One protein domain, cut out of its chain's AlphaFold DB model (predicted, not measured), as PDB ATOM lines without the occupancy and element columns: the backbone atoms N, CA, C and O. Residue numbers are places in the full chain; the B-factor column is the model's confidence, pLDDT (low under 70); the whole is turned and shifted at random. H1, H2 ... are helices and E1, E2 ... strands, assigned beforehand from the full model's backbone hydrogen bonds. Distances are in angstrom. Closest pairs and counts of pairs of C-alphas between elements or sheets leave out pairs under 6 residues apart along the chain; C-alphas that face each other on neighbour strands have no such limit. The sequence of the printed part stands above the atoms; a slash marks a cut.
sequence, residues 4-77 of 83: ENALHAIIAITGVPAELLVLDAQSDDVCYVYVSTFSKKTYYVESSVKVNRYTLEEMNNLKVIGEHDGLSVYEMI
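AT A GLANCE: This is residues 4 to 77 of the 83 residues of an uncharacterized protein of Paenibacillus crassostreae (UniProt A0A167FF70). A strongly twisted sheet of five strands curls round one helix, H1, while the short H2 is on its other face and the short H3 lies off toward one end of the longest axis. The printed part has 74 residues, with three named helices and five named strands in the order H1 E1 E2 E3 H2 H3 E4 E5. The sheet, in the order E1 E2 E3 E5 E4, is antiparallel throughout; the class is mixed, helices and strands. The whole is compact, with a radius of gyration of the C-alphas of 11.4 A and spans of 34 by 23 by 21 A.

IN THESE COORDINATES: H1, residues 4 to 14, begins at C-alpha 4 (28.375, -52.015, 51.565) and is 15.4 A long. E1 is residues 21 to 23, E2 residues 32 to 36 and E3 residues 42 to 47, 16.9 A. H2 is residues 48 to 51 and H3 residues 56 to 60. E4, residues 62 to 68, is 16.9 A long; E5, residues 71 to 76, ends at C-alpha 76 (16.702, -42.761, 36.162).

HOW THE PARTS SIT: E1, E2 and E3 form a meander, each strand the antiparallel neighbour of the one before; N 22 and O 35 are 2.9 A apart, N 34 and O 43 2.8 A. E3 and E5 have N 44 and O 74 at 2.8 A; the hairpin E4 and E5 has N 63 and O 75 at 2.8 A. E3, H2 H3 and E4 form a split strand-helix-strand unit, two strands running the same way with E5 between them, its crossover right-handed. H1 is on the sheet; its closest C-alphas to E4 are Ala 9 and His 68, 5.5 A. H2 is on the opposite face, 8.2 A over the sheet. H3 is only just not on it. In H1 and H3 every O i to N i+4 pair is within hydrogen-bond range; H2 is too short for one.

THE WHOLE: The farthest C-alphas, Glu 19 and Leu 56, are 34.2 A apart. The printed part has no cut and no long link; no printed residue is under pLDDT 70.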
ATOM      1  N   GLU A   4      29.109 -51.015  50.778       94.75
ATOM      2  CA  GLU A   4      28.375 -52.015  51.565       94.75
ATOM      3  C   GLU A   4      26.990 -51.512  52.002       94.75
ATOM      4  O   GLU A   4      25.989 -52.204  51.813       94.75
ATOM      5  N   ASN A   5      26.904 -50.276  52.510       95.06
ATOM      6  CA  ASN A   5      25.625 -49.695  52.920       95.06
ATOM      7  C   ASN A   5      24.697 -49.480  51.718       95.06
ATOM      8  O   ASN A   5      23.490 -49.699  51.821       95.06
ATOM      9  N   ALA A   6      25.249 -49.062  50.576       95.44
ATOM     10  CA  ALA A   6      24.473 -48.861  49.360       95.44
ATOM     11  C   ALA A   6      23.940 -50.186  48.788       95.44
ATOM     12  O   ALA A   6      22.776 -50.265  48.391       95.44
ATOM     13  N   LEU A   7      24.765 -51.237  48.806       96.31
ATOM     14  CA  LEU A   7      24.374 -52.584  48.401       96.31
ATOM     15  C   LEU A   7      23.261 -53.127  49.304       96.31
ATOM     16  O   LEU A   7      22.244 -53.608  48.804       96.31
ATOM     17  N   HIS A   8      23.402 -52.989  50.625       96.56
ATOM     18  CA  HIS A   8      22.359 -53.371  51.579       96.56
ATOM     19  C   HIS A   8      21.043 -52.626  51.336       96.56
ATOM     20  O   HIS A   8      19.988 -53.263  51.314       96.56
ATOM     21  N   ALA A   9      21.086 -51.313  51.094       96.50
ATOM     22  CA  ALA A   9      19.887 -50.529  50.807       96.50
ATOM     23  C   ALA A   9      19.161 -51.019  49.543       96.50
ATOM     24  O   ALA A   9      17.942 -51.206  49.571       96.50
ATOM     25  N   ILE A  10      19.885 -51.298  48.452       95.69
ATOM     26  CA  ILE A  10      19.271 -51.861  47.239       95.69
ATOM     27  C   ILE A  10      18.635 -53.213  47.517       95.69
ATOM     28  O   ILE A  10      17.495 -53.425  47.104       95.69
ATOM     29  N   ILE A  11      19.339 -54.128  48.184       96.56
ATOM     30  CA  ILE A  11      18.813 -55.470  48.460       96.56
ATOM     31  C   ILE A  11      17.543 -55.362  49.311       96.56
ATOM     32  O   ILE A  11      16.535 -55.989  48.988       96.56
ATOM     33  N   ALA A  12      17.559 -54.519  50.346       96.81
ATOM     34  CA  ALA A  12      16.417 -54.306  51.230       96.81
ATOM     35  C   ALA A  12      15.195 -53.728  50.496       96.81
ATOM     36  O   ALA A  12      14.068 -54.142  50.763       96.81
ATOM     37  N   ILE A  13      15.403 -52.794  49.563       96.38
ATOM     38  CA  ILE A  13      14.316 -52.097  48.855       96.38
ATOM     39  C   ILE A  13      13.801 -52.896  47.655       96.38
ATOM     40  O   ILE A  13      12.597 -52.965  47.413       96.38
ATOM     41  N   THR A  14      14.706 -53.469  46.867       94.00
ATOM     42  CA  THR A  14      14.371 -54.103  45.582       94.00
ATOM     43  C   THR A  14      14.182 -55.612  45.693       94.00
ATOM     44  O   THR A  14      13.592 -56.217  44.799       94.00
ATOM     45  N   GLY A  15      14.701 -56.233  46.757       95.00
ATOM     46  CA  GLY A  15      14.757 -57.685  46.913       95.00
ATOM     47  C   GLY A  15      15.698 -58.382  45.926       95.00
ATOM     48  O   GLY A  15      15.711 -59.611  45.876       95.00
ATOM     49  N   VAL A  16      16.462 -57.634  45.120       94.94
ATOM     50  CA  VAL A  16      17.410 -58.208  44.160       94.94
ATOM     51  C   VAL A  16      18.638 -58.711  44.927       94.94
ATOM     52  O   VAL A  16      19.259 -57.920  45.634       94.94
ATOM     53  N   PRO A  17      19.011 -59.995  44.793       95.38
ATOM     54  CA  PRO A  17      20.205 -60.543  45.428       95.38
ATOM     55  C   PRO A  17      21.497 -59.853  44.972       95.38
ATOM     56  O   PRO A  17      21.614 -59.446  43.813       95.38
ATOM     57  N   ALA A  18      22.487 -59.786  45.866       95.69
ATOM     58  CA  ALA A  18      23.783 -59.150  45.614       95.69
ATOM     59  C   ALA A  18      24.494 -59.728  44.381       95.69
ATOM     60  O   ALA A  18      25.063 -58.985  43.589       95.69
ATOM     61  N   GLU A  19      24.415 -61.043  44.169       95.94
ATOM     62  CA  GLU A  19      25.050 -61.725  43.037       95.94
ATOM     63  C   GLU A  19      24.484 -61.316  41.668       95.94
ATOM     64  O   GLU A  19      25.109 -61.560  40.634       95.94
ATOM     65  N   LEU A  20      23.303 -60.693  41.648       96.25
ATOM     66  CA  LEU A  20      22.671 -60.176  40.437       96.25
ATOM     67  C   LEU A  20      22.882 -58.669  40.260       96.25
ATOM     68  O   LEU A  20      22.350 -58.111  39.299       96.25
ATOM     69  N   LEU A  21      23.631 -58.011  41.145       96.31
ATOM     70  CA  LEU A  21      23.917 -56.579  41.108       96.31
ATOM     71  C   LEU A  21      25.390 -56.360  40.773       96.31
ATOM     72  O   LEU A  21      26.283 -56.817  41.478       96.31
ATOM     73  N   VAL A  22      25.643 -55.647  39.681       96.00
ATOM     74  CA  VAL A  22      26.997 -55.282  39.254       96.00
ATOM     75  C   VAL A  22      27.185 -53.792  39.467       96.00
ATOM     76  O   VAL A  22      26.372 -53.005  38.988       96.00
ATOM     77  N   LEU A  23      28.251 -53.416  40.171       94.94
ATOM     78  CA  LEU A  23      28.619 -52.018  40.351       94.94
ATOM     79  C   LEU A  23      29.024 -51.402  39.002       94.94
ATOM     80  O   LEU A  23      29.859 -51.953  38.283       94.94
ATOM     81  N   ASP A  24      28.419 -50.272  38.650       94.00
ATOM     82  CA  ASP A  24      28.713 -49.541  37.419       94.00
ATOM     83  C   ASP A  24      29.923 -48.617  37.602       94.00
ATOM     84  O   ASP A  24      30.155 -48.076  38.686       94.00
ATOM     85  N   ALA A  25      30.673 -48.387  36.522       89.06
ATOM     86  CA  ALA A  25      31.864 -47.536  36.528       89.06
ATOM     87  C   ALA A  25      31.568 -46.052  36.821       89.06
ATOM     88  O   ALA A  25      32.492 -45.301  37.124       89.06
ATOM     89  N   GLN A  26      30.303 -45.627  36.728       85.38
ATOM     90  CA  GLN A  26      29.856 -44.285  37.115       85.38
ATOM     91  C   GLN A  26      29.730 -44.095  38.632       85.38
ATOM     92  O   GLN A  26      29.438 -42.986  39.071       85.38
ATOM     93  N   SER A  27      29.916 -45.153  39.423       88.94
ATOM     94  CA  SER A  27      29.841 -45.070  40.881       88.94
ATOM     95  C   SER A  27      30.983 -44.237  41.461       88.94
ATOM     96  O   SER A  27      32.135 -44.367  41.046       88.94
ATOM     97  N   ASP A  28      30.667 -43.429  42.467       89.50
ATOM     98  CA  ASP A  28      31.618 -42.633  43.239       89.50
ATOM     99  C   ASP A  28      31.284 -42.665  44.748       89.50
ATOM    100  O   ASP A  28      30.377 -43.369  45.198       89.50
ATOM    101  N   ASP A  29      32.025 -41.902  45.560       85.00
ATOM    102  CA  ASP A  29      31.868 -41.883  47.024       85.00
ATOM    103  C   ASP A  29      30.523 -41.293  47.514       85.00
ATOM    104  O   ASP A  29      30.180 -41.380  48.707       85.00
ATOM    105  N   VAL A  30      29.762 -40.649  46.622       88.06
ATOM    106  CA  VAL A  30      28.502 -39.954  46.924       88.06
ATOM    107  C   VAL A  30      27.283 -40.554  46.221       88.06
ATOM    108  O   VAL A  30      26.169 -40.307  46.688       88.06
ATOM    109  N   CYS A  31      27.476 -41.352  45.172       92.50
ATOM    110  CA  CYS A  31      26.444 -42.057  44.423       92.50
ATOM    111  C   CYS A  31      26.958 -43.430  43.974       92.50
ATOM    112  O   CYS A  31      27.866 -43.525  43.149       92.50
ATOM    113  N   TYR A  32      26.343 -44.499  44.478       95.81
ATOM    114  CA  TYR A  32      26.625 -45.849  43.991       95.81
ATOM    115  C   TYR A  32      25.580 -46.260  42.963       95.81
ATOM    116  O   TYR A  32      24.377 -46.118  43.195       95.81
ATOM    117  N   VAL A  33      26.040 -46.804  41.841       95.88
ATOM    118  CA  VAL A  33      25.189 -47.206  40.725       95.88
ATOM    119  C   VAL A  33      25.332 -48.705  40.516       95.88
ATOM    120  O   VAL A  33      26.434 -49.216  40.337       95.88
ATOM    121  N   TYR A  34      24.212 -49.418  40.519       95.81
ATOM    122  CA  TYR A  34      24.176 -50.864  40.340       95.81
ATOM    123  C   TYR A  34      23.289 -51.243  39.164       95.81
ATOM    124  O   TYR A  34      22.141 -50.812  39.063       95.81
ATOM    125  N   VAL A  35      23.794 -52.113  38.299       95.50
ATOM    126  CA  VAL A  35      23.040 -52.688  37.186       95.50
ATOM    127  C   VAL A  35      22.614 -54.100  37.557       95.50
ATOM    128  O   VAL A  35      23.446 -54.964  37.842       95.50
ATOM    129  N   SER A  36      21.309 -54.366  37.518       94.31
ATOM    130  CA  SER A  36      20.799 -55.723  37.680       94.31
ATOM    131  C   SER A  36      21.070 -56.546  36.428       94.31
ATOM    132  O   SER A  36      20.569 -56.252  35.340       94.31
ATOM    133  N   THR A  37      21.809 -57.640  36.571       94.12
ATOM    134  CA  THR A  37      22.080 -58.567  35.467       94.12
ATOM    135  C   THR A  37      20.823 -59.303  35.008       94.12
ATOM    136  O   THR A  37      20.754 -59.672  33.831       94.12
ATOM    137  N   PHE A  38      19.830 -59.450  35.894       90.50
ATOM    138  CA  PHE A  38      18.544 -60.096  35.636       90.50
ATOM    139  C   PHE A  38      17.559 -59.180  34.905       90.50
ATOM    140  O   PHE A  38      17.115 -59.509  33.809       90.50
ATOM    141  N   SER A  39      17.229 -58.020  35.483       90.50
ATOM    142  CA  SER A  39      16.204 -57.123  34.928       90.50
ATOM    143  C   SER A  39      16.753 -56.100  33.932       90.50
ATOM    144  O   SER A  39      15.970 -55.426  33.268       90.50
ATOM    145  N   LYS A  40      18.085 -55.966  33.840       90.00
ATOM    146  CA  LYS A  40      18.789 -54.907  33.092       90.00
ATOM    147  C   LYS A  40      18.440 -53.488  33.551       90.00
ATOM    148  O   LYS A  40      18.707 -52.532  32.831       90.00
ATOM    149  N   LYS A  41      17.860 -53.350  34.746       91.88
ATOM    150  CA  LYS A  41      17.598 -52.056  35.374       91.88
ATOM    151  C   LYS A  41      18.851 -51.502  36.028       91.88
ATOM    152  O   LYS A  41      19.652 -52.265  36.567       91.88
ATOM    153  N   THR A  42      18.951 -50.180  36.031       94.69
ATOM    154  CA  THR A  42      19.999 -49.434  36.723       94.69
ATOM    155  C   THR A  42      19.405 -48.760  37.951       94.69
ATOM    156  O   THR A  42      18.416 -48.033  37.848       94.69
ATOM    157  N   TYR A  43      20.014 -49.012  39.102       95.31
ATOM    158  CA  TYR A  43      19.636 -48.466  40.395       95.31
ATOM    159  C   TYR A  43      20.714 -47.511  40.880       95.31
ATOM    160  O   TYR A  43      21.894 -47.851  40.886       95.31
ATOM    161  N   TYR A  44      20.291 -46.339  41.317       95.62
ATOM    162  CA  TYR A  44      21.137 -45.316  41.904       95.62
ATOM    163  C   TYR A  44      20.859 -45.264  43.397       95.62
ATOM    164  O   TYR A  44      19.696 -45.321  43.809       95.62
ATOM    165  N   VAL A  45      21.917 -45.159  44.195       96.12
ATOM    166  CA  VAL A  45      21.840 -45.058  45.652       96.12
ATOM    167  C   VAL A  45      22.550 -43.805  46.105       96.12
ATOM    168  O   VAL A  45      23.752 -43.649  45.894       96.12
ATOM    169  N   GLU A  46      21.808 -42.935  46.774       95.44
ATOM    170  CA  GLU A  46      22.323 -41.682  47.312       95.44
ATOM    171  C   GLU A  46      21.708 -41.387  48.675       95.44
ATOM    172  O   GLU A  46      20.716 -41.989  49.073       95.44
ATOM    173  N   SER A  47      22.255 -40.408  49.398       95.00
ATOM    174  CA  SER A  47      21.596 -39.919  50.611       95.00
ATOM    175  C   SER A  47      20.226 -39.324  50.287       95.00
ATOM    176  O   SER A  47      20.113 -38.442  49.433       95.00
ATOM    177  N   SER A  48      19.204 -39.697  51.056       93.94
ATOM    178  CA  SER A  48      17.869 -39.103  50.958       93.94
ATOM    179  C   SER A  48      17.876 -37.591  51.151       93.94
ATOM    180  O   SER A  48      17.100 -36.879  50.526       93.94
ATOM    181  N   VAL A  49      18.799 -37.057  51.959       92.75
ATOM    182  CA  VAL A  49      18.957 -35.603  52.129       92.75
ATOM    183  C   VAL A  49      19.339 -34.927  50.810       92.75
ATOM    184  O   VAL A  49      18.917 -33.800  50.564       92.75
ATOM    185  N   LYS A  50      20.131 -35.597  49.965       91.06
ATOM    186  CA  LYS A  50      20.516 -35.095  48.643       91.06
ATOM    187  C   LYS A  50      19.359 -35.231  47.657       91.06
ATOM    188  O   LYS A  50      19.007 -34.239  47.030       91.06
ATOM    189  N   VAL A  51      18.730 -36.404  47.592       89.19
ATOM    190  CA  VAL A  51      17.598 -36.654  46.681       89.19
ATOM    191  C   VAL A  51      16.435 -35.695  46.955       89.19
ATOM    192  O   VAL A  51      15.868 -35.130  46.026       89.19
ATOM    193  N   ASN A  52      16.150 -35.401  48.225       89.12
ATOM    194  CA  ASN A  52      15.113 -34.442  48.627       89.12
ATOM    195  C   ASN A  52      15.454 -32.971  48.321       89.12
ATOM    196  O   ASN A  52      14.610 -32.097  48.516       89.12
ATOM    197  N   ARG A  53      16.687 -32.670  47.894       92.81
ATOM    198  CA  ARG A  53      17.107 -31.326  47.458       92.81
ATOM    199  C   ARG A  53      17.056 -31.148  45.946       92.81
ATOM    200  O   ARG A  53      17.273 -30.025  45.495       92.81
ATOM    201  N   TYR A  54      16.791 -32.208  45.184       89.06
ATOM    202  CA  TYR A  54      16.588 -32.086  43.747       89.06
ATOM    203  C   TYR A  54      15.380 -31.200  43.445       89.06
ATOM    204  O   TYR A  54      14.375 -31.185  44.157       89.06
ATOM    205  N   THR A  55      15.509 -30.417  42.383       89.06
ATOM    206  CA  THR A  55      14.426 -29.594  41.856       89.06
ATOM    207  C   THR A  55      13.315 -30.478  41.292       89.06
ATOM    208  O   THR A  55      13.532 -31.638  40.946       89.06
ATOM    209  N   LEU A  56      12.109 -29.923  41.147       84.25
ATOM    210  CA  LEU A  56      10.986 -30.646  40.535       84.25
ATOM    211  C   LEU A  56      11.312 -31.147  39.118       84.25
ATOM    212  O   LEU A  56      10.854 -32.216  38.727       84.25
ATOM    213  N   GLU A  57      12.111 -30.392  38.360       83.94
ATOM    214  CA  GLU A  57      12.539 -30.779  37.014       83.94
ATOM    215  C   GLU A  57      13.471 -31.996  37.042       83.94
ATOM    216  O   GLU A  57      13.282 -32.938  36.276       83.94
ATOM    217  N   GLU A  58      14.430 -32.016  37.968       84.50
ATOM    218  CA  GLU A  58      15.319 -33.162  38.168       84.50
ATOM    219  C   GLU A  58      14.525 -34.385  38.641       84.50
ATOM    220  O   GLU A  58      14.689 -35.469  38.084       84.50
ATOM    221  N   MET A  59      13.595 -34.207  39.587       85.56
ATOM    222  CA  MET A  59      12.752 -35.293  40.096       85.56
ATOM    223  C   MET A  59      11.833 -35.907  39.035       85.56
ATOM    224  O   MET A  59      11.525 -37.090  39.136       85.56
ATOM    225  N   ASN A  60      11.429 -35.165  37.997       84.88
ATOM    226  CA  ASN A  60      10.609 -35.720  36.911       84.88
ATOM    227  C   ASN A  60      11.315 -36.847  36.142       84.88
ATOM    228  O   ASN A  60      10.650 -37.716  35.580       84.88
ATOM    229  N   ASN A  61      12.650 -36.851  36.138       87.50
ATOM    230  CA  ASN A  61      13.457 -37.894  35.508       87.50
ATOM    231  C   ASN A  61      13.876 -38.990  36.502       87.50
ATOM    232  O   ASN A  61      14.670 -39.863  36.156       87.50
ATOM    233  N   LEU A  62      13.367 -38.961  37.735       90.25
ATOM    234  CA  LEU A  62      13.716 -39.905  38.790       90.25
ATOM    235  C   LEU A  62      12.494 -40.712  39.204       90.25
ATOM    236  O   LEU A  62      11.444 -40.181  39.558       90.25
ATOM    237  N   LYS A  63      12.659 -42.029  39.244       92.62
ATOM    238  CA  LYS A  63      11.687 -42.933  39.844       92.62
ATOM    239  C   LYS A  63      12.238 -43.452  41.159       92.62
ATOM    240  O   LYS A  63      12.953 -44.453  41.178       92.62
ATOM    241  N   VAL A  64      11.890 -42.786  42.257       94.19
ATOM    242  CA  VAL A  64      12.231 -43.266  43.603       94.19
ATOM    243  C   VAL A  64      11.506 -44.583  43.862       94.19
ATOM    244  O   VAL A  64      10.283 -44.664  43.759       94.19
ATOM    245  N   ILE A  65      12.277 -45.625  44.162       95.19
ATOM    246  CA  ILE A  65      11.763 -46.959  44.482       95.19
ATOM    247  C   ILE A  65      11.500 -47.055  45.981       95.19
ATOM    248  O   ILE A  65      10.477 -47.600  46.391       95.19
ATOM    249  N   GLY A  66      12.405 -46.510  46.797       95.25
ATOM    250  CA  GLY A  66      12.262 -46.503  48.246       95.25
ATOM    251  C   GLY A  66      13.434 -45.848  48.966       95.25
ATOM    252  O   GLY A  66      14.412 -45.429  48.349       95.25
ATOM    253  N   GLU A  67      13.315 -45.791  50.289       96.19
ATOM    254  CA  GLU A  67      14.337 -45.294  51.208       96.19
ATOM    255  C   GLU A  67      14.640 -46.351  52.277       96.19
ATOM    256  O   GLU A  67      13.731 -47.016  52.778       96.19
ATOM    257  N   HIS A  68      15.917 -46.496  52.631       95.44
ATOM    258  CA  HIS A  68      16.400 -47.386  53.679       95.44
ATOM    259  C   HIS A  68      17.599 -46.749  54.387       95.44
ATOM    260  O   HIS A  68      18.556 -46.344  53.733       95.44
ATOM    261  N   ASP A  69      17.533 -46.622  55.715       93.44
ATOM    262  CA  ASP A  69      18.594 -46.046  56.558       93.44
ATOM    263  C   ASP A  69      19.137 -44.683  56.072       93.44
ATOM    264  O   ASP A  69      20.333 -44.393  56.121       93.44
ATOM    265  N   GLY A  70      18.240 -43.812  55.592       93.44
ATOM    266  CA  GLY A  70      18.591 -42.478  55.087       93.44
ATOM    267  C   GLY A  70      19.260 -42.473  53.706       93.44
ATOM    268  O   GLY A  70      19.786 -41.433  53.286       93.44
ATOM    269  N   LEU A  71      19.247 -43.611  53.007       96.44
ATOM    270  CA  LEU A  71      19.631 -43.760  51.607       96.44
ATOM    271  C   LEU A  71      18.389 -43.963  50.738       96.44
ATOM    272  O   LEU A  71      17.528 -44.784  51.041       96.44
ATOM    273  N   SER A  72      18.322 -43.244  49.629       96.25
ATOM    274  CA  SER A  72      17.291 -43.374  48.606       96.25
ATOM    275  C   SER A  72      17.793 -44.251  47.468       96.25
ATOM    276  O   SER A  72      18.885 -44.020  46.949       96.25
ATOM    277  N   VAL A  73      16.967 -45.209  47.050       96.62
ATOM    278  CA  VAL A  73      17.182 -46.024  45.850       96.62
ATOM    279  C   VAL A  73      16.197 -45.594  44.776       96.62
ATOM    280  O   VAL A  73      14.984 -45.569  45.002       96.62
ATOM    281  N   TYR A  74      16.705 -45.265  43.593       95.25
ATOM    282  CA  TYR A  74      15.885 -44.791  42.482       95.25
ATOM    283  C   TYR A  74      16.394 -45.286  41.122       95.25
ATOM    284  O   TYR A  74      17.549 -45.671  40.971       95.25
ATOM    285  N   GLU A  75      15.512 -45.288  40.124       93.94
ATOM    286  CA  GLU A  75      15.856 -45.498  38.710       93.94
ATOM    287  C   GLU A  75      15.861 -44.133  38.003       93.94
ATOM    288  O   GLU A  75      15.006 -43.290  38.286       93.94
ATOM    289  N   MET A  76      16.781 -43.914  37.062       87.88
ATOM    290  CA  MET A  76      16.702 -42.761  36.162       87.88
ATOM    291  C   MET A  76      15.812 -43.090  34.963       87.88
ATOM    292  O   MET A  76      16.036 -44.075  34.259       87.88
ATOM    293  N   ILE A  77      14.819 -42.242  34.713       81.94
ATOM    294  CA  ILE A  77      14.009 -42.264  33.500       81.94
ATOM    295  C   ILE A  77      14.736 -41.401  32.463       81.94
ATOM    296  O   ILE A  77      14.966 -40.217  32.713       81.94
TER     297      ILE A  77